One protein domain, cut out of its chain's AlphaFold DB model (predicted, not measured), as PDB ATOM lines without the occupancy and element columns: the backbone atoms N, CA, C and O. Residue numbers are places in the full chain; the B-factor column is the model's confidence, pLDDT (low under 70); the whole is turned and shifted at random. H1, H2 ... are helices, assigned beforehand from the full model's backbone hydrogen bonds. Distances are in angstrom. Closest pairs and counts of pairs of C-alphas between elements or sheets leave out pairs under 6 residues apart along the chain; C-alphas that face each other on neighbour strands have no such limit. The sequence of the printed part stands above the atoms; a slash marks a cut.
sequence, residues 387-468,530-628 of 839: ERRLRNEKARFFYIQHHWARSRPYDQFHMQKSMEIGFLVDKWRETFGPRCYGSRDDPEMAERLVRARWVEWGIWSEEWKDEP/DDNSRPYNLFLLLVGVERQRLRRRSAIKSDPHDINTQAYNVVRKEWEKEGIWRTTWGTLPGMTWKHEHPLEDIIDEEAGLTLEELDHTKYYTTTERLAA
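AT A GLANCE: This is residues 387 to 468 and 530 to 628 of the 839 residues of an uncharacterized protein of Purpureocillium lilacinum (UniProt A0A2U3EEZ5). Look for three crossed pairs of helices, H2 with H3, H4 with H5 and H1 with the short H6, loosely joined: H1 and H2 make a corner, and a long loop, residues 578 to 598, runs from the end of H5 to H6. Beyond H6 the short H7 leads to H8, whose residues 621 to 627 stick out with residue 628 as a free tail. The printed part has 181 residues with eight named helices, H1 to H8 in order along the chain, and no named strand; the class is all helix. The whole is compact, with a radius of gyration of the C-alphas of 18.1 A and spans of 53 by 47 by 35 A.

IN THESE COORDINATES: Find C-alpha 409 at (191.923, 204.841, 138.360); from there the longest helix, H2, residues 409 to 432, runs 34.1 A to C-alpha 432 at (192.511, 190.147, 169.120). Before it is H1, residues 387 to 406, 28.4 A long, beginning at (158.324, 195.504, 129.452). After it come H3, residues 442 to 456, 20.7 A; H4, residues 535 to 553, 26.5 A; and H5, residues 560 to 577, 26.2 A. H6 is residues 599 to 606, H7 residues 611 to 614, and H8, residues 616 to 627, runs 16.3 A.

HOW THE PARTS SIT: Start at H2: it touches H3 at a steep tilt of 55 degrees, opposite ways, and the closest C-alphas, of Glu 420 and Ala 446, are 5.1 A apart. H3 and H4 are near each other. H4 touches residues 563 to 571 of H5 at a steep tilt of 56 degrees, opposite ways, closest at the C-alphas of Arg 547 and Ala 567, 5.0 A. Back at H2, H1 is close but not clearly touching, about perpendicular at 81 degrees, with the C-alphas of Arg 406 and Gln 412 closest at 6.5 A. Residues 397 to 404 of H1 touch H6, opposite ways at a steep tilt of 69 degrees, only just short of about perpendicular; the closest C-alphas, of Ile 400 and Ile 603, are 6.6 A apart. H5 and H8 only just touch, only at their ends, with 3 pairs of C-alphas within 8 A, the closest those of Lys 577 and Thr 617, 5.6 A. H7 and H8 only just touch, only at the corner, with 3 such pairs, closest at Glu 613 and Tyr 619, 7.2 A. H2 and H4 are apart. In H1, H2, H3, H4, H6 and H8 every O i to N i+4 pair is within hydrogen-bond range, in H5 12 of 14 are, and H7 is too short for such a pair.

THE WHOLE: The two farthest C-alphas, of Glu 387 and Lys 557, are 56.1 A apart. Residues 469 to 529 are not printed, and you find C-alphas 468 and 530 18.9 A apart across this cut. The link from H5 to H6 is long, with 21 residues. The mean pLDDT of the printed part is 89.1, but look for values under 70 at residues 465 to 468, residue 556 and residues 616 to 628.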
ATOM      1  N   GLU A 387     157.990 194.626 128.318       93.94
ATOM      2  CA  GLU A 387     158.324 195.504 129.452       93.94
ATOM      3  C   GLU A 387     159.312 194.823 130.425       93.94
ATOM      4  O   GLU A 387     160.094 195.481 131.116       93.94
ATOM      5  N   ARG A 388     159.295 193.485 130.488       91.00
ATOM      6  CA  ARG A 388     160.283 192.679 131.220       91.00
ATOM      7  C   ARG A 388     161.637 192.672 130.503       91.00
ATOM      8  O   ARG A 388     162.652 192.852 131.170       91.00
ATOM      9  N   ARG A 389     161.658 192.543 129.172       90.25
ATOM     10  CA  ARG A 389     162.883 192.643 128.353       90.25
ATOM     11  C   ARG A 389     163.522 194.019 128.452       90.25
ATOM     12  O   ARG A 389     164.670 194.090 128.869       90.25
ATOM     13  N   LEU A 390     162.758 195.091 128.236       93.00
ATOM     14  CA  LEU A 390     163.268 196.463 128.325       93.00
ATOM     15  C   LEU A 390     163.846 196.785 129.718       93.00
ATOM     16  O   LEU A 390     164.866 197.466 129.828       93.00
ATOM     17  N   ARG A 391     163.245 196.263 130.801       90.44
ATOM     18  CA  ARG A 391     163.826 196.365 132.153       90.44
ATOM     19  C   ARG A 391     165.124 195.575 132.299       90.44
ATOM     20  O   ARG A 391     166.056 196.097 132.903       90.44
ATOM     21  N   ASN A 392     165.195 194.355 131.769       90.38
ATOM     22  CA  ASN A 392     166.416 193.549 131.807       90.38
ATOM     23  C   ASN A 392     167.542 194.207 130.991       90.38
ATOM     24  O   ASN A 392     168.673 194.261 131.459       90.38
ATOM     25  N   GLU A 393     167.228 194.754 129.817       92.19
ATOM     26  CA  GLU A 393     168.153 195.483 128.943       92.19
ATOM     27  C   GLU A 393     168.652 196.776 129.605       92.19
ATOM     28  O   GLU A 393     169.862 196.987 129.678       92.19
ATOM     29  N   LYS A 394     167.768 197.593 130.201       93.94
ATOM     30  CA  LYS A 394     168.186 198.802 130.938       93.94
ATOM     31  C   LYS A 394     168.980 198.471 132.211       93.94
ATOM     32  O   LYS A 394     169.948 199.163 132.515       93.94
ATOM     33  N   ALA A 395     168.639 197.396 132.928       92.31
ATOM     34  CA  ALA A 395     169.434 196.913 134.063       92.31
ATOM     35  C   ALA A 395     170.829 196.426 133.628       92.31
ATOM     36  O   ALA A 395     171.818 196.730 134.291       92.31
ATOM     37  N   ARG A 396     170.914 195.725 132.490       90.44
ATOM     38  CA  ARG A 396     172.171 195.274 131.879       90.44
ATOM     39  C   ARG A 396     173.047 196.448 131.442       90.44
ATOM     40  O   ARG A 396     174.234 196.441 131.742       90.44
ATOM     41  N   PHE A 397     172.473 197.466 130.796       93.56
ATOM     42  CA  PHE A 397     173.205 198.677 130.418       93.56
ATOM     43  C   PHE A 397     173.829 199.356 131.644       93.56
ATOM     44  O   PHE A 397     175.032 199.597 131.654       93.56
ATOM     45  N   PHE A 398     173.053 199.581 132.714       94.44
ATOM     46  CA  PHE A 398     173.596 200.156 133.951       94.44
ATOM     47  C   PHE A 398     174.684 199.279 134.591       94.44
ATOM     48  O   PHE A 398     175.638 199.814 135.151       94.44
ATOM     49  N   TYR A 399     174.579 197.950 134.488       93.06
ATOM     50  CA  TYR A 399     175.608 197.018 134.961       93.06
ATOM     51  C   TYR A 399     176.924 197.178 134.182       93.06
ATOM     52  O   TYR A 399     177.977 197.388 134.784       93.06
ATOM     53  N   ILE A 400     176.845 197.177 132.847       94.00
ATOM     54  CA  ILE A 400     177.985 197.369 131.938       94.00
ATOM     55  C   ILE A 400     178.621 198.750 132.154       94.00
ATOM     56  O   ILE A 400     179.833 198.855 132.329       94.00
ATOM     57  N   GLN A 401     177.811 199.809 132.231       94.69
ATOM     58  CA  GLN A 401     178.256 201.183 132.483       94.69
ATOM     59  C   GLN A 401     178.974 201.321 133.839       94.69
ATOM     60  O   GLN A 401     180.010 201.979 133.933       94.69
ATOM     61  N   HIS A 402     178.460 200.671 134.885       94.06
ATOM     62  CA  HIS A 402     179.076 200.629 136.213       94.06
ATOM     63  C   HIS A 402     180.406 199.855 136.207       94.06
ATOM     64  O   HIS A 402     181.372 200.300 136.822       94.06
ATOM     65  N   HIS A 403     180.497 198.744 135.471       94.19
ATOM     66  CA  HIS A 403     181.737 197.977 135.283       94.19
ATOM     67  C   HIS A 403     182.796 198.732 134.466       94.19
ATOM     68  O   HIS A 403     183.978 198.725 134.813       94.19
ATOM     69  N   TRP A 404     182.368 199.431 133.414       95.25
ATOM     70  CA  TRP A 404     183.199 200.332 132.619       95.25
ATOM     71  C   TRP A 404     183.776 201.448 133.502       95.25
ATOM     72  O   TRP A 404     184.998 201.596 133.577       95.25
ATOM     73  N   ALA A 405     182.921 202.143 134.264       94.12
ATOM     74  CA  ALA A 405     183.325 203.198 135.195       94.12
ATOM     75  C   ALA A 405     184.290 202.690 136.279       94.12
ATOM     76  O   ALA A 405     185.339 203.291 136.481       94.12
ATOM     77  N   ARG A 406     184.012 201.534 136.894       94.69
ATOM     78  CA  ARG A 406     184.862 200.917 137.931       94.69
ATOM     79  C   ARG A 406     186.279 200.570 137.490       94.69
ATOM     80  O   ARG A 406     187.153 200.380 138.331       94.69
ATOM     81  N   SER A 407     186.524 200.495 136.184       95.56
ATOM     82  CA  SER A 407     187.876 200.328 135.656       95.56
ATOM     83  C   SER A 407     188.696 201.623 135.631       95.56
ATOM     84  O   SER A 407     189.852 201.562 135.222       95.56
ATOM     85  N   ARG A 408     188.148 202.785 136.016       94.06
ATOM     86  CA  ARG A 408     188.878 204.064 136.100       94.06
ATOM     87  C   ARG A 408     189.820 204.100 137.311       94.06
ATOM     88  O   ARG A 408     189.501 203.477 138.325       94.06
ATOM     89  N   PRO A 409     190.940 204.846 137.271       92.25
ATOM     90  CA  PRO A 409     191.923 204.841 138.360       92.25
ATOM     91  C   PRO A 409     191.355 205.239 139.733       92.25
ATOM     92  O   PRO A 409     191.700 204.621 140.737       92.25
ATOM     93  N   TYR A 410     190.427 206.202 139.783       92.31
ATOM     94  CA  TYR A 410     189.728 206.591 141.015       92.31
ATOM     95  C   TYR A 410     188.988 205.409 141.667       92.31
ATOM     96  O   TYR A 410     189.209 205.083 142.835       92.31
ATOM     97  N   ASP A 411     188.145 204.714 140.903       93.94
ATOM     98  CA  ASP A 411     187.377 203.570 141.390       93.94
ATOM     99  C   ASP A 411     188.275 202.367 141.719       93.94
ATOM    100  O   ASP A 411     188.054 201.691 142.727       93.94
ATOM    101  N   GLN A 412     189.354 202.149 140.956       94.38
ATOM    102  CA  GLN A 412     190.394 201.170 141.292       94.38
ATOM    103  C   GLN A 412     191.084 201.483 142.630       94.38
ATOM    104  O   GLN A 412     191.349 200.567 143.415       94.38
ATOM    105  N   PHE A 413     191.381 202.756 142.911       95.06
ATOM    106  CA  PHE A 413     191.975 203.185 144.178       95.06
ATOM    107  C   PHE A 413     191.013 202.921 145.343       95.06
ATOM    108  O   PHE A 413     191.405 202.313 146.343       95.06
ATOM    109  N   HIS A 414     189.731 203.272 145.192       94.00
ATOM    110  CA  HIS A 414     188.704 202.978 146.198       94.00
ATOM    111  C   HIS A 414     188.454 201.473 146.388       94.00
ATOM    112  O   HIS A 414     188.286 201.029 147.528       94.00
ATOM    113  N   MET A 415     188.510 200.669 145.322       94.25
ATOM    114  CA  MET A 415     188.493 199.205 145.414       94.25
ATOM    115  C   MET A 415     189.674 198.701 146.253       94.25
ATOM    116  O   MET A 415     189.473 197.949 147.208       94.25
ATOM    117  N   GLN A 416     190.901 199.140 145.962       95.75
ATOM    118  CA  GLN A 416     192.084 198.716 146.719       95.75
ATOM    119  C   GLN A 416     192.059 199.203 148.181       95.75
ATOM    120  O   GLN A 416     192.467 198.452 149.070       95.75
ATOM    121  N   LYS A 417     191.525 200.406 148.448       96.06
ATOM    122  CA  LYS A 417     191.247 200.940 149.800       96.06
ATOM    123  C   LYS A 417     190.272 200.012 150.537       96.06
ATOM    124  O   LYS A 417     190.568 199.591 151.650       96.06
ATOM    125  N   SER A 418     189.189 199.579 149.887       94.69
ATOM    126  CA  SER A 418     188.234 198.593 150.426       94.69
ATOM    127  C   SER A 418     188.880 197.225 150.723       94.69
ATOM    128  O   SER A 418     188.727 196.691 151.824       94.69
ATOM    129  N   MET A 419     189.684 196.686 149.795       94.25
ATOM    130  CA  MET A 419     190.421 195.426 149.993       94.25
ATOM    131  C   MET A 419     191.408 195.496 151.169       94.25
ATOM    132  O   MET A 419     191.571 194.519 151.904       94.25
ATOM    133  N   GLU A 420     192.097 196.627 151.354       96.56
ATOM    134  CA  GLU A 420     193.021 196.820 152.478       96.56
ATOM    135  C   GLU A 420     192.269 197.000 153.808       96.56
ATOM    136  O   GLU A 420     192.697 196.420 154.803       96.56
ATOM    137  N   ILE A 421     191.109 197.677 153.836       95.31
ATOM    138  CA  ILE A 421     190.228 197.713 155.024       95.31
ATOM    139  C   ILE A 421     189.817 196.290 155.426       95.31
ATOM    140  O   ILE A 421     189.950 195.924 156.593       95.31
ATOM    141  N   GLY A 422     189.372 195.463 154.473       93.25
ATOM    142  CA  GLY A 422     189.031 194.060 154.736       93.25
ATOM    143  C   GLY A 422     190.208 193.271 155.321       93.25
ATOM    144  O   GLY A 422     190.066 192.602 156.345       93.25
ATOM    145  N   PHE A 423     191.400 193.423 154.732       93.44
ATOM    146  CA  PHE A 423     192.629 192.799 155.228       93.44
ATOM    147  C   PHE A 423     193.012 193.260 156.648       93.44
ATOM    148  O   PHE A 423     193.411 192.431 157.472       93.44
ATOM    149  N   LEU A 424     192.875 194.554 156.961       94.38
ATOM    150  CA  LEU A 424     193.113 195.085 158.306       94.38
ATOM    151  C   LEU A 424     192.108 194.511 159.312       94.38
ATOM    152  O   LEU A 424     192.527 194.002 160.352       94.38
ATOM    153  N   VAL A 425     190.810 194.513 158.995       93.38
ATOM    154  CA  VAL A 425     189.750 193.970 159.865       93.38
ATOM    155  C   VAL A 425     189.959 192.480 160.152       93.38
ATOM    156  O   VAL A 425     189.842 192.062 161.306       93.38
ATOM    157  N   ASP A 426     190.334 191.676 159.156       91.50
ATOM    158  CA  ASP A 426     190.651 190.259 159.373       91.50
ATOM    159  C   ASP A 426     191.908 190.066 160.230       91.50
ATOM    160  O   ASP A 426     191.921 189.217 161.124       91.50
ATOM    161  N   LYS A 427     192.939 190.895 160.044       92.69
ATOM    162  CA  LYS A 427     194.144 190.880 160.885       92.69
ATOM    163  C   LYS A 427     193.844 191.292 162.335       92.69
ATOM    164  O   LYS A 427     194.401 190.698 163.264       92.69
ATOM    165  N   TRP A 428     192.954 192.263 162.562       93.25
ATOM    166  CA  TRP A 428     192.447 192.603 163.900       93.25
ATOM    167  C   TRP A 428     191.668 191.428 164.511       93.25
ATOM    168  O   TRP A 428     191.891 191.086 165.676       93.25
ATOM    169  N   ARG A 429     190.816 190.763 163.719       93.00
ATOM    170  CA  ARG A 429     190.043 189.575 164.120       93.00
ATOM    171  C   ARG A 429     190.940 188.390 164.496       93.00
ATOM    172  O   ARG A 429     190.647 187.704 165.473       93.00
ATOM    173  N   GLU A 430     192.031 188.170 163.767       91.62
ATOM    174  CA  GLU A 430     193.044 187.147 164.064       91.62
ATOM    175  C   GLU A 430     193.833 187.489 165.340       91.62
ATOM    176  O   GLU A 430     193.974 186.653 166.231       91.62
ATOM    177  N   THR A 431     194.304 188.734 165.463       93.19
ATOM    178  CA  THR A 431     195.219 189.147 166.545       93.19
ATOM    179  C   THR A 431     194.512 189.333 167.896       93.19
ATOM    180  O   THR A 431     195.100 189.064 168.945       93.19
ATOM    181  N   PHE A 432     193.254 189.791 167.898       94.56
ATOM    182  CA  PHE A 432     192.511 190.147 169.120       94.56
ATOM    183  C   PHE A 432     191.200 189.360 169.309       94.56
ATOM    184  O   PHE A 432     190.589 189.428 170.379       94.56
ATOM    185  N   GLY A 433     190.806 188.556 168.320       94.25
ATOM    186  CA  GLY A 433     189.676 187.632 168.379       94.25
ATOM    187  C   GLY A 433     188.383 188.147 167.721       94.25
ATOM    188  O   GLY A 433     188.271 189.322 167.364       94.25
ATOM    189  N   PRO A 434     187.347 187.288 167.597       92.19
ATOM    190  CA  PRO A 434     186.159 187.549 166.768       92.19
ATOM    191  C   PRO A 434     185.271 188.749 167.141       92.19
ATOM    192  O   PRO A 434     184.295 189.001 166.439       92.19
ATOM    193  N   ARG A 435     185.552 189.454 168.245       90.62
ATOM    194  CA  ARG A 435     184.763 190.601 168.741       90.62
ATOM    195  C   ARG A 435     185.436 191.962 168.514       90.62
ATOM    196  O   ARG A 435     184.899 192.973 168.960       90.62
ATOM    197  N   CYS A 436     186.595 192.004 167.858       88.44
ATOM    198  CA  CYS A 436     187.305 193.248 167.569       88.44
ATOM    199  C   CYS A 436     186.898 193.802 166.199       88.44
ATOM    200  O   CYS A 436     187.344 193.322 165.160       88.44
ATOM    201  N   TYR A 437     186.036 194.820 166.217       79.94
ATOM    202  CA  TYR A 437     185.475 195.484 165.037       79.94
ATOM    203  C   TYR A 437     186.425 196.556 164.460       79.94
ATOM    204  O   TYR A 437     186.035 197.712 164.312       79.94
ATOM    205  N   GLY A 438     187.668 196.159 164.163       84.62
ATOM    206  CA  GLY A 438     188.718 197.032 163.617       84.62
ATOM    207  C   GLY A 438     189.192 198.146 164.563       84.62
ATOM    208  O   GLY A 438     188.845 198.167 165.749       84.62
ATOM    209  N   SER A 439     189.972 199.083 164.020       90.00
ATOM    210  CA  SER A 439     190.097 200.443 164.563       90.00
ATOM    211  C   SER A 439     189.187 201.413 163.809       90.00
ATOM    212  O   SER A 439     188.866 201.211 162.637       90.00
ATOM    213  N   ARG A 440     188.838 202.537 164.446       89.44
ATOM    214  CA  ARG A 440     188.179 203.668 163.767       89.44
ATOM    215  C   ARG A 440     189.044 204.243 162.635       89.44
ATOM    216  O   ARG A 440     188.507 204.809 161.688       89.44
ATOM    217  N   ASP A 441     190.355 204.058 162.744       92.19
ATOM    218  CA  ASP A 441     191.383 204.609 161.857       92.19
ATOM    219  C   ASP A 441     191.767 203.638 160.719       92.19
ATOM    220  O   ASP A 441     192.581 203.983 159.864       92.19
ATOM    221  N   ASP A 442     191.174 202.435 160.666       91.44
ATOM    222  CA  ASP A 442     191.434 201.452 159.603       91.44
ATOM    223  C   ASP A 442     191.198 202.003 158.178       91.44
ATOM    224  O   ASP A 442     191.998 201.673 157.305       91.44
ATOM    225  N   PRO A 443     190.192 202.864 157.899       95.00
ATOM    226  CA  PRO A 443     190.022 203.465 156.572       95.00
ATOM    227  C   PRO A 443     191.150 204.422 156.166       95.00
ATOM    228  O   PRO A 443     191.553 204.418 155.003       95.00
ATOM    229  N   GLU A 444     191.683 205.210 157.108       94.88
ATOM    230  CA  GLU A 444     192.815 206.121 156.865       94.88
ATOM    231  C   GLU A 444     194.116 205.322 156.709       94.88
ATOM    232  O   GLU A 444     194.904 205.561 155.793       94.88
ATOM    233  N   MET A 445     194.322 204.313 157.561       95.69
ATOM    234  CA  MET A 445     195.460 203.400 157.472       95.69
ATOM    235  C   MET A 445     195.467 202.642 156.138       95.69
ATOM    236  O   MET A 445     196.503 202.561 155.479       95.69
ATOM    237  N   ALA A 446     194.313 202.125 155.712       95.94
ATOM    238  CA  ALA A 446     194.146 201.451 154.430       95.94
ATOM    239  C   ALA A 446     194.438 202.380 153.247       95.94
ATOM    240  O   ALA A 446     195.192 202.001 152.351       95.94
ATOM    241  N   GLU A 447     193.904 203.603 153.257       95.31
ATOM    242  CA  GLU A 447     194.202 204.595 152.225       95.31
ATOM    243  C   GLU A 447     195.696 204.906 152.159       95.31
ATOM    244  O   GLU A 447     196.287 204.819 151.087       95.31
ATOM    245  N   ARG A 448     196.330 205.204 153.299       95.44
ATOM    246  CA  ARG A 448     197.770 205.491 153.370       95.44
ATOM    247  C   ARG A 448     198.611 204.330 152.843       95.44
ATOM    248  O   ARG A 448     199.599 204.571 152.156       95.44
ATOM    249  N   LEU A 449     198.219 203.085 153.124       96.12
ATOM    250  CA  LEU A 449     198.889 201.883 152.617       96.12
ATOM    251  C   LEU A 449     198.698 201.682 151.106       96.12
ATOM    252  O   LEU A 449     199.621 201.210 150.445       96.12
ATOM    253  N   VAL A 450     197.538 202.034 150.543       96.69
ATOM    254  CA  VAL A 450     197.306 201.992 149.087       96.69
ATOM    255  C   VAL A 450     198.056 203.130 148.396       96.69
ATOM    256  O   VAL A 450     198.830 202.861 147.480       96.69
ATOM    257  N   ARG A 451     197.914 204.373 148.877       95.12
ATOM    258  CA  ARG A 451     198.582 205.566 148.334       95.12
ATOM    259  C   ARG A 451     200.104 205.397 148.332       95.12
ATOM    260  O   ARG A 451     200.731 205.602 147.301       95.12
ATOM    261  N   ALA A 452     200.691 204.917 149.434       95.44
ATOM    262  CA  ALA A 452     202.129 204.642 149.513       95.44
ATOM    263  C   ALA A 452     202.606 203.599 148.484       95.44
ATOM    264  O   ALA A 452     203.671 203.777 147.900       95.44
ATOM    265  N   ARG A 453     201.814 202.549 148.212       95.94
ATOM    266  CA  ARG A 453     202.130 201.574 147.154       95.94
ATOM    267  C   ARG A 453     201.989 202.164 145.756       95.94
ATOM    268  O   ARG A 453     202.814 201.874 144.905       95.94
ATOM    269  N   TRP A 454     200.982 202.997 145.502       95.62
ATOM    270  CA  TRP A 454     200.834 203.626 144.186       95.62
ATOM    271  C   TRP A 454     201.968 204.626 143.910       95.62
ATOM    272  O   TRP A 454     202.407 204.715 142.767       95.62
ATOM    273  N   VAL A 455     202.502 205.299 144.939       94.19
ATOM    274  CA  VAL A 455     203.747 206.089 144.837       94.19
ATOM    275  C   VAL A 455     204.959 205.177 144.587       94.19
ATOM    276  O   VAL A 455     205.730 205.438 143.670       94.19
ATOM    277  N   GLU A 456     205.105 204.067 145.326       94.69
ATOM    278  CA  GLU A 456     206.162 203.054 145.098       94.69
ATOM    279  C   GLU A 456     206.132 202.475 143.668       94.69
ATOM    280  O   GLU A 456     207.166 202.077 143.133       94.69
ATOM    281  N   TRP A 457     204.954 202.439 143.037       94.75
ATOM    282  CA  TRP A 457     204.737 201.934 141.678       94.75
ATOM    283  C   TRP A 457     204.739 203.029 140.596       94.75
ATOM    284  O   TRP A 457     204.531 202.708 139.429       94.75
ATOM    285  N   GLY A 458     204.946 204.303 140.942       93.62
ATOM    286  CA  GLY A 458     204.910 205.422 139.983       93.62
ATOM    287  C   GLY A 458     203.520 205.749 139.412       93.62
ATOM    288  O   GLY A 458     203.415 206.540 138.485       93.62
ATOM    289  N   ILE A 459     202.450 205.164 139.961       92.62
ATOM    290  CA  ILE A 459     201.055 205.379 139.528       92.62
ATOM    291  C   ILE A 459     200.442 206.609 140.223       92.62
ATOM    292  O   ILE A 459     199.498 207.203 139.711       92.62
ATOM    293  N   TRP A 460     200.956 206.998 141.397       92.31
ATOM    294  CA  TRP A 460     200.506 208.181 142.139       92.31
ATOM    295  C   TRP A 460     201.548 209.298 142.092       92.31
ATOM    296  O   TRP A 460     202.647 209.144 142.626       92.31
ATOM    297  N   SER A 461     201.181 210.440 141.508       87.75
ATOM    298  CA  SER A 461     202.030 211.637 141.486       87.75
ATOM    299  C   SER A 461     202.098 212.308 142.862       87.75
ATOM    300  O   SER A 461     201.073 212.515 143.512       87.75
ATOM    301  N   GLU A 462     203.291 212.742 143.289       85.06
ATOM    302  CA  GLU A 462     203.458 213.573 144.496       85.06
ATOM    303  C   GLU A 462     202.724 214.925 144.409       85.06
ATOM    304  O   GLU A 462     202.592 215.620 145.417       85.06
ATOM    305  N   GLU A 463     202.239 215.322 143.229       84.38
ATOM    306  CA  GLU A 463     201.419 216.522 143.045       84.38
ATOM    307  C   GLU A 463     199.966 216.330 143.514       84.38
ATOM    308  O   GLU A 463     199.327 217.300 143.929       84.38
ATOM    309  N   TRP A 464     199.470 215.087 143.564       82.00
ATOM    310  CA  TRP A 464     198.171 214.732 144.147       82.00
ATOM    311  C   TRP A 464     198.305 214.618 145.677       82.00
ATOM    312  O   TRP A 464     198.430 213.533 146.255       82.00
ATOM    313  N   LYS A 465     198.391 215.779 146.336       69.38
ATOM    314  CA  LYS A 465     198.795 215.888 147.752       69.38
ATOM    315  C   LYS A 465     197.690 215.494 148.730       69.38
ATOM    316  O   LYS A 465     197.968 214.812 149.715       69.38
ATOM    317  N   ASP A 466     196.444 215.804 148.404       67.00
ATOM    318  CA  ASP A 466     195.248 215.444 149.172       67.00
ATOM    319  C   ASP A 466     194.398 214.409 148.394       67.00
ATOM    320  O   ASP A 466     194.839 213.915 147.354       67.00
ATOM    321  N   GLU A 467     193.214 214.008 148.886       61.59
ATOM    322  CA  GLU A 467     192.235 213.361 147.981       61.59
ATOM    323  C   GLU A 467     191.908 214.346 146.828       61.59
ATOM    324  O   GLU A 467     191.988 215.560 147.039       61.59
ATOM    325  N   PRO A 468     191.566 213.883 145.607       56.00
ATOM    326  CA  PRO A 468     191.351 214.751 144.440       56.00
ATOM    327  C   PRO A 468     190.028 215.552 144.510       56.00
ATOM    328  O   PRO A 468     189.163 215.448 143.634       56.00
ATOM    329  N   ASP A 530     203.887 205.726 133.148       75.12
ATOM    330  CA  ASP A 530     202.617 205.422 132.466       75.12
ATOM    331  C   ASP A 530     202.321 203.913 132.365       75.12
ATOM    332  O   ASP A 530     201.175 203.483 132.525       75.12
ATOM    333  N   ASP A 531     203.338 203.086 132.103       87.06
ATOM    334  CA  ASP A 531     203.161 201.645 131.885       87.06
ATOM    335  C   ASP A 531     202.673 200.921 133.148       87.06
ATOM    336  O   ASP A 531     201.901 199.961 133.044       87.06
ATOM    337  N   ASN A 532     203.046 201.375 134.349       89.69
ATOM    338  CA  ASN A 532     202.603 200.744 135.598       89.69
ATOM    339  C   ASN A 532     201.100 200.946 135.859       89.69
ATOM    340  O   ASN A 532     200.486 200.118 136.537       89.69
ATOM    341  N   SER A 533     200.488 201.977 135.265       89.38
ATOM    342  CA  SER A 533     199.037 202.215 135.321       89.38
ATOM    343  C   SER A 533     198.211 201.230 134.477       89.38
ATOM    344  O   SER A 533     196.988 201.169 134.623       89.38
ATOM    345  N   ARG A 534     198.840 200.457 133.577       94.44
ATOM    346  CA  ARG A 534     198.138 199.544 132.658       94.44
ATOM    347  C   ARG A 534     197.603 198.301 133.386       94.44
ATOM    348  O   ARG A 534     198.261 197.817 134.313       94.44
ATOM    349  N   PRO A 535     196.469 197.712 132.943       95.44
ATOM    350  CA  PRO A 535     195.810 196.622 133.668       95.44
ATOM    351  C   PRO A 535     196.730 195.427 133.923       95.44
ATOM    352  O   PRO A 535     196.741 194.883 135.023       95.44
ATOM    353  N   TYR A 536     197.541 195.051 132.932       96.56
ATOM    354  CA  TYR A 536     198.530 193.984 133.057       96.56
ATOM    355  C   TYR A 536     199.556 194.224 134.173       96.56
ATOM    356  O   TYR A 536     199.751 193.359 135.031       96.56
ATOM    357  N   ASN A 537     200.176 195.404 134.207       96.25
ATOM    358  CA  ASN A 537     201.231 195.708 135.171       96.25
ATOM    359  C   ASN A 537     200.658 195.892 136.584       96.25
ATOM    360  O   ASN A 537     201.156 195.267 137.523       96.25
ATOM    361  N   LEU A 538     199.547 196.620 136.737       95.44
ATOM    362  CA  LEU A 538     198.876 196.762 138.033       95.44
ATOM    363  C   LEU A 538     198.358 195.420 138.580       95.44
ATOM    364  O   LEU A 538     198.471 195.155 139.779       95.44
ATOM    365  N   PHE A 539     197.854 194.529 137.722       97.12
ATOM    366  CA  PHE A 539     197.472 193.176 138.132       97.12
ATOM    367  C   PHE A 539     198.678 192.372 138.648       97.12
ATOM    368  O   PHE A 539     198.590 191.759 139.714       97.12
ATOM    369  N   LEU A 540     199.825 192.410 137.959       97.19
ATOM    370  CA  LEU A 540     201.052 191.749 138.429       97.19
ATOM    371  C   LEU A 540     201.559 192.324 139.762       97.19
ATOM    372  O   LEU A 540     201.989 191.559 140.633       97.19
ATOM    373  N   LEU A 541     201.470 193.644 139.953       96.62
ATOM    374  CA  LEU A 541     201.823 194.320 141.206       96.62
ATOM    375  C   LEU A 541     200.907 193.871 142.361       96.62
ATOM    376  O   LEU A 541     201.400 193.474 143.423       96.62
ATOM    377  N   LEU A 542     199.590 193.808 142.134       96.50
ATOM    378  CA  LEU A 542     198.617 193.292 143.106       96.50
ATOM    379  C   LEU A 542     198.828 191.808 143.436       96.50
ATOM    380  O   LEU A 542     198.792 191.436 144.611       96.50
ATOM    381  N   VAL A 543     199.122 190.961 142.444       97.06
ATOM    382  CA  VAL A 543     199.499 189.552 142.675       97.06
ATOM    383  C   VAL A 543     200.800 189.464 143.483       97.06
ATOM    384  O   VAL A 543     200.938 188.590 144.342       97.06
ATOM    385  N   GLY A 544     201.731 190.404 143.296       96.69
ATOM    386  CA  GLY A 544     202.911 190.573 144.144       96.69
ATOM    387  C   GLY A 544     202.571 190.830 145.618       96.69
ATOM    388  O   GLY A 544     203.146 190.169 146.494       96.69
ATOM    389  N   VAL A 545     201.618 191.730 145.887       96.19
ATOM    390  CA  VAL A 545     201.125 192.058 147.240       96.19
ATOM    391  C   VAL A 545     200.387 190.881 147.872       96.19
ATOM    392  O   VAL A 545     200.716 190.493 148.997       96.19
ATOM    393  N   GLU A 546     199.430 190.263 147.171       96.44
ATOM    394  CA  GLU A 546     198.659 189.154 147.744       96.44
ATOM    395  C   GLU A 546     199.538 187.919 147.964       96.44
ATOM    396  O   GLU A 546     199.441 187.281 149.007       96.44
ATOM    397  N   ARG A 547     200.523 187.655 147.096       96.00
ATOM    398  CA  ARG A 547     201.570 186.650 147.353       96.00
ATOM    399  C   ARG A 547     202.357 186.939 148.634       96.00
ATOM    400  O   ARG A 547     202.734 186.004 149.339       96.00
ATOM    401  N   GLN A 548     202.625 188.206 148.961       94.62
ATOM    402  CA  GLN A 548     203.292 188.567 150.218       94.62
ATOM    403  C   GLN A 548     202.361 188.396 151.433       94.62
ATOM    404  O   GLN A 548     202.812 187.907 152.471       94.62
ATOM    405  N   ARG A 549     201.071 188.740 151.309       93.94
ATOM    406  CA  ARG A 549     200.044 188.493 152.341       93.94
ATOM    407  C   ARG A 549     199.848 186.996 152.590       93.94
ATOM    408  O   ARG A 549     199.909 186.567 153.742       93.94
ATOM    409  N   LEU A 550     199.709 186.194 151.533       93.31
ATOM    410  CA  LEU A 550     199.631 184.738 151.610       93.31
ATOM    411  C   LEU A 550     200.871 184.162 152.288       93.31
ATOM    412  O   LEU A 550     200.697 183.463 153.272       93.31
ATOM    413  N   ARG A 551     202.101 184.544 151.913       93.00
ATOM    414  CA  ARG A 551     203.327 184.095 152.620       93.00
ATOM    415  C   ARG A 551     203.357 184.425 154.120       93.00
ATOM    416  O   ARG A 551     204.035 183.727 154.867       93.00
ATOM    417  N   ARG A 552     202.664 185.482 154.567       90.81
ATOM    418  CA  ARG A 552     202.537 185.834 155.996       90.81
ATOM    419  C   ARG A 552     201.472 184.986 156.706       90.81
ATOM    420  O   ARG A 552     201.710 184.574 157.835       90.81
ATOM    421  N   ARG A 553     200.347 184.687 156.042       88.88
ATOM    422  CA  ARG A 553     199.292 183.771 156.528       88.88
ATOM    423  C   ARG A 553     199.766 182.305 156.531       88.88
ATOM    424  O   ARG A 553     199.619 181.587 157.515       88.88
ATOM    425  N   SER A 554     200.398 181.862 155.446       82.62
ATOM    426  CA  SER A 554     200.860 180.493 155.176       82.62
ATOM    427  C   SER A 554     202.200 180.162 155.851       82.62
ATOM    428  O   SER A 554     203.043 179.467 155.281       82.62
ATOM    429  N   ALA A 555     202.388 180.588 157.106       72.75
ATOM    430  CA  ALA A 555     203.418 180.011 157.980       72.75
ATOM    431  C   ALA A 555     203.235 178.478 158.136       72.75
ATOM    432  O   ALA A 555     204.167 177.743 158.469       72.75
ATOM    433  N   ILE A 556     202.028 177.988 157.831       59.16
ATOM    434  CA  ILE A 556     201.681 176.585 157.623       59.16
ATOM    435  C   ILE A 556     202.028 176.161 156.179       59.16
ATOM    436  O   ILE A 556     201.180 176.228 155.303       59.16
ATOM    437  N   LYS A 557     203.271 175.709 155.959       76.44
ATOM    438  CA  LYS A 557     203.740 174.687 154.981       76.44
ATOM    439  C   LYS A 557     203.115 174.546 153.560       76.44
ATOM    440  O   LYS A 557     203.309 173.490 152.959       76.44
ATOM    441  N   SER A 558     202.430 175.531 152.986       80.44
ATOM    442  CA  SER A 558     202.005 175.484 151.573       80.44
ATOM    443  C   SER A 558     203.207 175.385 150.624       80.44
ATOM    444  O   SER A 558     204.275 175.935 150.909       80.44
ATOM    445  N   ASP A 559     203.029 174.718 149.482       87.31
ATOM    446  CA  ASP A 559     204.045 174.668 148.426       87.31
ATOM    447  C   ASP A 559     204.292 176.091 147.868       87.31
ATOM    448  O   ASP A 559     203.332 176.784 147.519       87.31
ATOM    449  N   PRO A 560     205.548 176.565 147.748       83.62
ATOM    450  CA  PRO A 560     205.860 177.855 147.129       83.62
ATOM    451  C   PRO A 560     205.275 178.079 145.723       83.62
ATOM    452  O   PRO A 560     205.117 179.237 145.325       83.62
ATOM    453  N   HIS A 561     204.971 177.016 144.971       84.31
ATOM    454  CA  HIS A 561     204.307 177.082 143.669       84.31
ATOM    455  C   HIS A 561     202.817 177.443 143.805       84.31
ATOM    456  O   HIS A 561     202.360 178.399 143.174       84.31
ATOM    457  N   ASP A 562     202.103 176.752 144.699       93.06
ATOM    458  CA  ASP A 562     200.680 176.943 145.021       93.06
ATOM    459  C   ASP A 562     200.382 178.392 145.459       93.06
ATOM    460  O   ASP A 562     199.448 179.022 144.963       93.06
ATOM    461  N   ILE A 563     201.264 178.996 146.266       94.50
ATOM    462  CA  ILE A 563     201.127 180.395 146.720       94.50
ATOM    463  C   ILE A 563     201.020 181.398 145.549       94.50
ATOM    464  O   ILE A 563     200.306 182.397 145.668       94.50
ATOM    465  N   ASN A 564     201.704 181.174 144.416       94.50
ATOM    466  CA  ASN A 564     201.582 182.074 143.256       94.50
ATOM    467  C   ASN A 564     200.209 181.923 142.581       94.50
ATOM    468  O   ASN A 564     199.580 182.927 142.247       94.50
ATOM    469  N   THR A 565     199.741 180.685 142.415       95.19
ATOM    470  CA  THR A 565     198.438 180.360 141.814       95.19
ATOM    471  C   THR A 565     197.288 180.885 142.672       95.19
ATOM    472  O   THR A 565     196.355 181.490 142.146       95.19
ATOM    473  N   GLN A 566     197.381 180.750 143.998       95.44
ATOM    474  CA  GLN A 566     196.424 181.337 144.938       95.44
ATOM    475  C   GLN A 566     196.416 182.868 144.872       95.44
ATOM    476  O   GLN A 566     195.341 183.455 144.776       95.44
ATOM    477  N   ALA A 567     197.581 183.527 144.861       95.88
ATOM    478  CA  ALA A 567     197.659 184.988 144.752       95.88
ATOM    479  C   ALA A 567     197.021 185.502 143.449       95.88
ATOM    480  O   ALA A 567     196.236 186.448 143.478       95.88
ATOM    481  N   TYR A 568     197.315 184.842 142.324       97.12
ATOM    482  CA  TYR A 568     196.685 185.105 141.030       97.12
ATOM    483  C   TYR A 568     195.158 184.928 141.095       97.12
ATOM    484  O   TYR A 568     194.422 185.843 140.724       97.12
ATOM    485  N   ASN A 569     194.677 183.796 141.620       96.12
ATOM    486  CA  ASN A 569     193.248 183.488 141.698       96.12
ATOM    487  C   ASN A 569     192.488 184.466 142.606       96.12
ATOM    488  O   ASN A 569     191.374 184.853 142.266       96.12
ATOM    489  N   VAL A 570     193.072 184.899 143.730       95.75
ATOM    490  CA  VAL A 570     192.446 185.869 144.645       95.75
ATOM    491  C   VAL A 570     192.309 187.244 143.985       95.75
ATOM    492  O   VAL A 570     191.215 187.805 143.989       95.75
ATOM    493  N   VAL A 571     193.378 187.772 143.375       96.94
ATOM    494  CA  VAL A 571     193.326 189.086 142.702       96.94
ATOM    495  C   VAL A 571     192.380 189.045 141.499       96.94
ATOM    496  O   VAL A 571     191.583 189.965 141.320       96.94
ATOM    497  N   ARG A 572     192.405 187.958 140.716       96.44
ATOM    498  CA  ARG A 572     191.481 187.751 139.595       96.44
ATOM    499  C   ARG A 572     190.021 187.683 140.051       96.44
ATOM    500  O   ARG A 572     189.205 188.420 139.510       96.44
ATOM    501  N   LYS A 573     189.701 186.849 141.050       95.44
ATOM    502  CA  LYS A 573     188.332 186.694 141.573       95.44
ATOM    503  C   LYS A 573     187.774 188.030 142.063       95.44
ATOM    504  O   LYS A 573     186.601 188.307 141.843       95.44
ATOM    505  N   GLU A 574     188.610 188.874 142.672       95.62
ATOM    506  CA  GLU A 574     188.197 190.218 143.085       95.62
ATOM    507  C   GLU A 574     187.987 191.157 141.882       95.62
ATOM    508  O   GLU A 574     186.976 191.849 141.831       95.62
ATOM    509  N   TRP A 575     188.856 191.138 140.865       96.62
ATOM    510  CA  TRP A 575     188.659 191.921 139.630       96.62
ATOM    511  C   TRP A 575     187.428 191.480 138.817       96.62
ATOM    512  O   TRP A 575     186.799 192.315 138.165       96.62
ATOM    513  N   GLU A 576     187.071 190.194 138.847       95.12
ATOM    514  CA  GLU A 576     185.846 189.650 138.241       95.12
ATOM    515  C   GLU A 576     184.600 190.018 139.064       95.12
ATOM    516  O   GLU A 576     183.608 190.473 138.498       95.12
ATOM    517  N   LYS A 577     184.669 189.912 140.400       94.00
ATOM    518  CA  LYS A 577     183.621 190.349 141.344       94.00
ATOM    519  C   LYS A 577     183.330 191.846 141.252       94.00
ATOM    520  O   LYS A 577     182.173 192.246 141.348       94.00
ATOM    521  N   GLU A 578     184.362 192.669 141.086       94.75
ATOM    522  CA  GLU A 578     184.215 194.120 140.980       94.75
ATOM    523  C   GLU A 578     183.950 194.596 139.538       94.75
ATOM    524  O   GLU A 578     183.707 195.784 139.329       94.75
ATOM    525  N   GLY A 579     183.942 193.690 138.552       94.19
ATOM    526  CA  GLY A 579     183.547 193.978 137.170       94.19
ATOM    527  C   GLY A 579     184.626 194.580 136.269       94.19
ATOM    528  O   GLY A 579     184.363 194.869 135.099       94.19
ATOM    529  N   ILE A 580     185.843 194.748 136.788       95.94
ATOM    530  CA  ILE A 580     186.997 195.323 136.083       95.94
ATOM    531  C   ILE A 580     187.529 194.347 135.022       95.94
ATOM    532  O   ILE A 580     187.948 194.767 133.941       95.94
ATOM    533  N   TRP A 581     187.484 193.042 135.300       96.44
ATOM    534  CA  TRP A 581     187.941 192.003 134.378       96.44
ATOM    535  C   TRP A 581     187.067 191.929 133.111       96.44
ATOM    536  O   TRP A 581     185.837 191.870 133.196       96.44
ATOM    537  N   ARG A 582     187.685 191.913 131.919       94.81
ATOM    538  CA  ARG A 582     186.991 191.576 130.659       94.81
ATOM    539  C   ARG A 582     187.021 190.074 130.431       94.81
ATOM    540  O   ARG A 582     188.076 189.446 130.500       94.81
ATOM    541  N   THR A 583     185.882 189.505 130.053       93.00
ATOM    542  CA  THR A 583     185.779 188.099 129.631       93.00
ATOM    543  C   THR A 583     186.702 187.787 128.445       93.00
ATOM    544  O   THR A 583     187.301 186.712 128.396       93.00
ATOM    545  N   THR A 584     186.917 188.761 127.553       94.50
ATOM    546  CA  THR A 584     187.832 188.689 126.402       94.50
ATOM    547  C   THR A 584     189.322 188.580 126.764       94.50
ATOM    548  O   THR A 584     190.112 188.152 125.924       94.50
ATOM    549  N   TRP A 585     189.732 188.870 128.008       95.19
ATOM    550  CA  TRP A 585     191.122 188.697 128.471       95.19
ATOM    551  C   TRP A 585     191.507 187.232 128.767       95.19
ATOM    552  O   TRP A 585     192.687 186.872 128.745       95.19
ATOM    553  N   GLY A 586     190.536 186.351 129.026       95.06
ATOM    554  CA  GLY A 586     190.770 184.913 129.212       95.06
ATOM    555  C   GLY A 586     191.569 184.548 130.474       95.06
ATOM    556  O   GLY A 586     190.977 184.204 131.500       95.06
ATOM    557  N   THR A 587     192.905 184.568 130.406       95.75
ATOM    558  CA  THR A 587     193.818 184.141 131.495       95.75
ATOM    559  C   THR A 587     194.680 185.274 132.054       95.75
ATOM    560  O   THR A 587     195.028 185.231 133.231       95.75
ATOM    561  N   LEU A 588     195.013 186.299 131.272       97.12
ATOM    562  CA  LEU A 588     195.804 187.442 131.737       97.12
ATOM    563  C   LEU A 588     195.149 188.729 131.235       97.12
ATOM    564  O   LEU A 588     194.718 188.749 130.083       97.12
ATOM    565  N   PRO A 589     195.057 189.780 132.066       96.88
ATOM    566  CA  PRO A 589     194.424 191.023 131.656       96.88
ATOM    567  C   PRO A 589     195.198 191.675 130.507       96.88
ATOM    568  O   PRO A 589     196.419 191.546 130.408       96.88
ATOM    569  N   GLY A 590     194.475 192.363 129.624       95.81
ATOM    570  CA  GLY A 590     195.067 193.070 128.492       95.81
ATOM    571  C   GLY A 590     195.865 194.313 128.901       95.81
ATOM    572  O   GLY A 590     195.897 194.721 130.060       95.81
ATOM    573  N   MET A 591     196.476 194.958 127.905       95.81
ATOM    574  CA  MET A 591     197.200 196.224 128.090       95.81
ATOM    575  C   MET A 591     196.288 197.460 128.146       95.81
ATOM    576  O   MET A 591     196.791 198.549 128.393       95.81
ATOM    577  N   THR A 592     194.977 197.313 127.921       95.81
ATOM    578  CA  THR A 592     194.004 198.421 127.912       95.81
ATOM    579  C   THR A 592     192.829 198.170 128.856       95.81
ATOM    580  O   THR A 592     192.364 197.034 128.974       95.81
ATOM    581  N   TRP A 593     192.362 199.211 129.545       96.44
ATOM    582  CA  TRP A 593     191.256 199.164 130.514       96.44
ATOM    583  C   TRP A 593     189.877 199.036 129.838       96.44
ATOM    584  O   TRP A 593     189.748 199.250 128.634       96.44
ATOM    585  N   LYS A 594     188.809 198.723 130.599       95.75
ATOM    586  CA  LYS A 594     187.430 198.801 130.061       95.75
ATOM    587  C   LYS A 594     187.075 200.236 129.649       95.75
ATOM    588  O   LYS A 594     186.524 200.415 128.573       95.75
ATOM    589  N   HIS A 595     187.441 201.241 130.452       95.56
ATOM    590  CA  HIS A 595     187.120 202.651 130.189       95.56
ATOM    591  C   HIS A 595     187.897 203.292 129.028       95.56
ATOM    592  O   HIS A 595     187.518 204.363 128.567       95.56
ATOM    593  N   GLU A 596     188.973 202.656 128.557       94.88
ATOM    594  CA  GLU A 596     189.727 203.089 127.370       94.88
ATOM    595  C   GLU A 596     189.067 202.634 126.056       94.88
ATOM    596  O   GLU A 596     189.496 203.042 124.979       94.88
ATOM    597  N   HIS A 597     188.042 201.778 126.131       94.94
ATOM    598  CA  HIS A 597     187.267 201.315 124.980       94.94
ATOM    599  C   HIS A 597     185.910 202.037 124.939       94.94
ATOM    600  O   HIS A 597     185.375 202.371 126.006       94.94
ATOM    601  N   PRO A 598     185.333 202.263 123.741       95.31
ATOM    602  CA  PRO A 598     183.960 202.737 123.591       95.31
ATOM    603  C   PRO A 598     182.993 201.919 124.449       95.31
ATOM    604  O   PRO A 598     183.141 200.700 124.584       95.31
ATOM    605  N   LEU A 599     181.996 202.580 125.040       94.56
ATOM    606  CA  LEU A 599     181.009 201.885 125.868       94.56
ATOM    607  C   LEU A 599     180.196 200.900 125.011       94.56
ATOM    608  O   LEU A 599     179.808 199.839 125.489       94.56
ATOM    609  N   GLU A 600     180.025 201.226 123.734       93.31
ATOM    610  CA  GLU A 600     179.374 200.453 122.683       93.31
ATOM    611  C   GLU A 600     180.098 199.123 122.428       93.31
ATOM    612  O   GLU A 600     179.456 198.077 122.423       93.31
ATOM    613  N   ASP A 601     181.432 199.137 122.315       95.06
ATOM    614  CA  ASP A 601     182.243 197.926 122.114       95.06
ATOM    615  C   ASP A 601     182.155 196.987 123.330       95.06
ATOM    616  O   ASP A 601     182.068 195.767 123.181       95.06
ATOM    617  N   ILE A 602     182.131 197.543 124.550       95.38
ATOM    618  CA  ILE A 602     181.932 196.752 125.774       95.38
ATOM    619  C   ILE A 602     180.485 196.246 125.875       95.38
ATOM    620  O   ILE A 602     180.272 195.117 126.321       95.38
ATOM    621  N   ILE A 603     179.495 197.029 125.433       94.06
ATOM    622  CA  ILE A 603     178.102 196.582 125.339       94.06
ATOM    623  C   ILE A 603     177.980 195.414 124.363       94.06
ATOM    624  O   ILE A 603     177.324 194.448 124.729       94.06
ATOM    625  N   ASP A 604     178.620 195.454 123.192       93.62
ATOM    626  CA  ASP A 604     178.573 194.372 122.199       93.62
ATOM    627  C   ASP A 604     179.405 193.136 122.612       93.62
ATOM    628  O   ASP A 604     178.979 192.004 122.359       93.62
ATOM    629  N   GLU A 605     180.531 193.297 123.326       93.06
ATOM    630  CA  GLU A 605     181.246 192.174 123.971       93.06
ATOM    631  C   GLU A 605     180.374 191.494 125.041       93.06
ATOM    632  O   GLU A 605     180.218 190.267 125.052       93.06
ATOM    633  N   GLU A 606     179.771 192.280 125.934       92.06
ATOM    634  CA  GLU A 606     178.911 191.786 127.014       92.06
ATOM    635  C   GLU A 606     177.464 191.487 126.520       92.06
ATOM    636  O   GLU A 606     176.661 190.887 127.246       92.06
ATOM    637  N   ALA A 607     177.136 191.776 125.247       88.31
ATOM    638  CA  ALA A 607     175.828 191.524 124.622       88.31
ATOM    639  C   ALA A 607     175.523 190.036 124.412       88.31
ATOM    640  O   ALA A 607     174.347 189.655 124.353       88.31
ATOM    641  N   GLY A 608     176.553 189.191 124.340       86.75
ATOM    642  CA  GLY A 608     176.400 187.737 124.266       86.75
ATOM    643  C   GLY A 608     176.018 187.072 125.594       86.75
ATOM    644  O   GLY A 608     175.493 185.961 125.578       86.75
ATOM    645  N   LEU A 609     176.258 187.738 126.728       86.50
ATOM    646  CA  LEU A 609     176.168 187.158 128.072       86.50
ATOM    647  C   LEU A 609     174.821 187.477 128.732       86.50
ATOM    648  O   LEU A 609     174.425 188.642 128.826       86.50
ATOM    649  N   THR A 610     174.100 186.469 129.216       84.06
ATOM    650  CA  THR A 610     172.842 186.671 129.956       84.06
ATOM    651  C   THR A 610     173.065 187.484 131.237       84.06
ATOM    652  O   THR A 610     174.167 187.533 131.769       84.06
ATOM    653  N   LEU A 611     172.011 188.096 131.790       79.62
ATOM    654  CA  LEU A 611     172.110 188.861 133.047       79.62
ATOM    655  C   LEU A 611     172.565 187.996 134.247       79.62
ATOM    656  O   LEU A 611     173.088 188.520 135.225       79.62
ATOM    657  N   GLU A 612     172.379 186.674 134.168       80.75
ATOM    658  CA  GLU A 612     172.841 185.705 135.169       80.75
ATOM    659  C   GLU A 612     174.319 185.325 134.979       80.75
ATOM    660  O   GLU A 612     175.010 185.090 135.966       80.75
ATOM    661  N   GLU A 613     174.819 185.325 133.738       83.50
ATOM    662  CA  GLU A 613     176.249 185.186 133.436       83.50
ATOM    663  C   GLU A 613     177.020 186.477 133.729       83.50
ATOM    664  O   GLU A 613     178.131 186.390 134.238       83.50
ATOM    665  N   LEU A 614     176.431 187.651 133.460       79.75
ATOM    666  CA  LEU A 614     176.991 188.968 133.795       79.75
ATOM    667  C   LEU A 614     177.218 189.116 135.294       79.75
ATOM    668  O   LEU A 614     178.274 189.583 135.707       79.75
ATOM    669  N   ASP A 615     176.241 188.695 136.101       77.25
ATOM    670  CA  ASP A 615     176.328 188.723 137.557       77.25
ATOM    671  C   ASP A 615     177.243 187.605 138.088       77.25
ATOM    672  O   ASP A 615     176.821 186.668 138.775       77.25
ATOM    673  N   HIS A 616     178.539 187.738 137.791       68.81
ATOM    674  CA  HIS A 616     179.612 186.861 138.257       68.81
ATOM    675  C   HIS A 616     179.601 186.680 139.788       68.81
ATOM    676  O   HIS A 616     180.067 185.654 140.291       68.81
ATOM    677  N   THR A 617     179.016 187.622 140.545       60.25
ATOM    678  CA  THR A 617     178.854 187.496 142.002       60.25
ATOM    679  C   THR A 617     177.955 186.313 142.370       60.25
ATOM    680  O   THR A 617     178.285 185.564 143.296       60.25
ATOM    681  N   LYS A 618     176.883 186.053 141.602       65.62
ATOM    682  CA  LYS A 618     176.059 184.842 141.752       65.62
ATOM    683  C   LYS A 618     176.824 183.589 141.351       65.62
ATOM    684  O   LYS A 618     176.716 182.583 142.049       65.62
ATOM    685  N   TYR A 619     177.599 183.636 140.264       54.62
ATOM    686  CA  TYR A 619     178.337 182.463 139.787       54.62
ATOM    687  C   TYR A 619     179.364 181.989 140.827       54.62
ATOM    688  O   TYR A 619     179.342 180.828 141.237       54.62
ATOM    689  N   TYR A 620     180.190 182.901 141.350       52.47
ATOM    690  CA  TYR A 620     181.176 182.550 142.372       52.47
ATOM    691  C   TYR A 620     180.549 182.199 143.720       52.47
ATOM    692  O   TYR A 620     180.954 181.199 144.308       52.47
ATOM    693  N   THR A 621     179.533 182.930 144.196       53.62
ATOM    694  CA  THR A 621     178.858 182.551 145.455       53.62
ATOM    695  C   THR A 621     178.101 181.227 145.352       53.62
ATOM    696  O   THR A 621     177.994 180.526 146.355       53.62
ATOM    697  N   THR A 622     177.627 180.834 144.165       43.16
ATOM    698  CA  THR A 622     177.015 179.514 143.946       43.16
ATOM    699  C   THR A 622     178.074 178.415 143.918       43.16
ATOM    700  O   THR A 622     177.963 177.465 144.689       43.16
ATOM    701  N   THR A 623     179.128 178.543 143.105       46.94
ATOM    702  CA  THR A 623     180.184 177.518 143.006       46.94
ATOM    703  C   THR A 623     180.948 177.343 144.321       46.94
ATOM    704  O   THR A 623     181.206 176.215 144.727       46.94
ATOM    705  N   GLU A 624     181.246 178.425 145.042       56.34
ATOM    706  CA  GLU A 624     181.908 178.368 146.353       56.34
ATOM    707  C   GLU A 624     180.996 177.771 147.436       56.34
ATOM    708  O   GLU A 624     181.464 177.023 148.289       56.34
ATOM    709  N   ARG A 625     179.678 178.008 147.366       50.19
ATOM    710  CA  ARG A 625     178.693 177.369 148.252       50.19
ATOM    711  C   ARG A 625     178.473 175.890 147.934       50.19
ATOM    712  O   ARG A 625     178.205 175.131 148.858       50.19
ATOM    713  N   LEU A 626     178.585 175.481 146.669       58.34
ATOM    714  CA  LEU A 626     178.546 174.072 146.265       58.34
ATOM    715  C   LEU A 626     179.831 173.337 146.672       58.34
ATOM    716  O   LEU A 626     179.746 172.223 147.170       58.34
ATOM    717  N   ALA A 627     180.999 173.975 146.549       60.00
ATOM    718  CA  ALA A 627     182.276 173.437 147.027       60.00
ATOM    719  C   ALA A 627     182.419 173.441 148.566       60.00
ATOM    720  O   ALA A 627     183.314 172.791 149.100       60.00
ATOM    721  N   ALA A 628     181.557 174.180 149.274       52.25
ATOM    722  CA  ALA A 628     181.473 174.216 150.735       52.25
ATOM    723  C   ALA A 628     180.303 173.389 151.308       52.25
ATOM    724  O   ALA A 628     180.066 173.433 152.518       52.25
TER     725      ALA A 628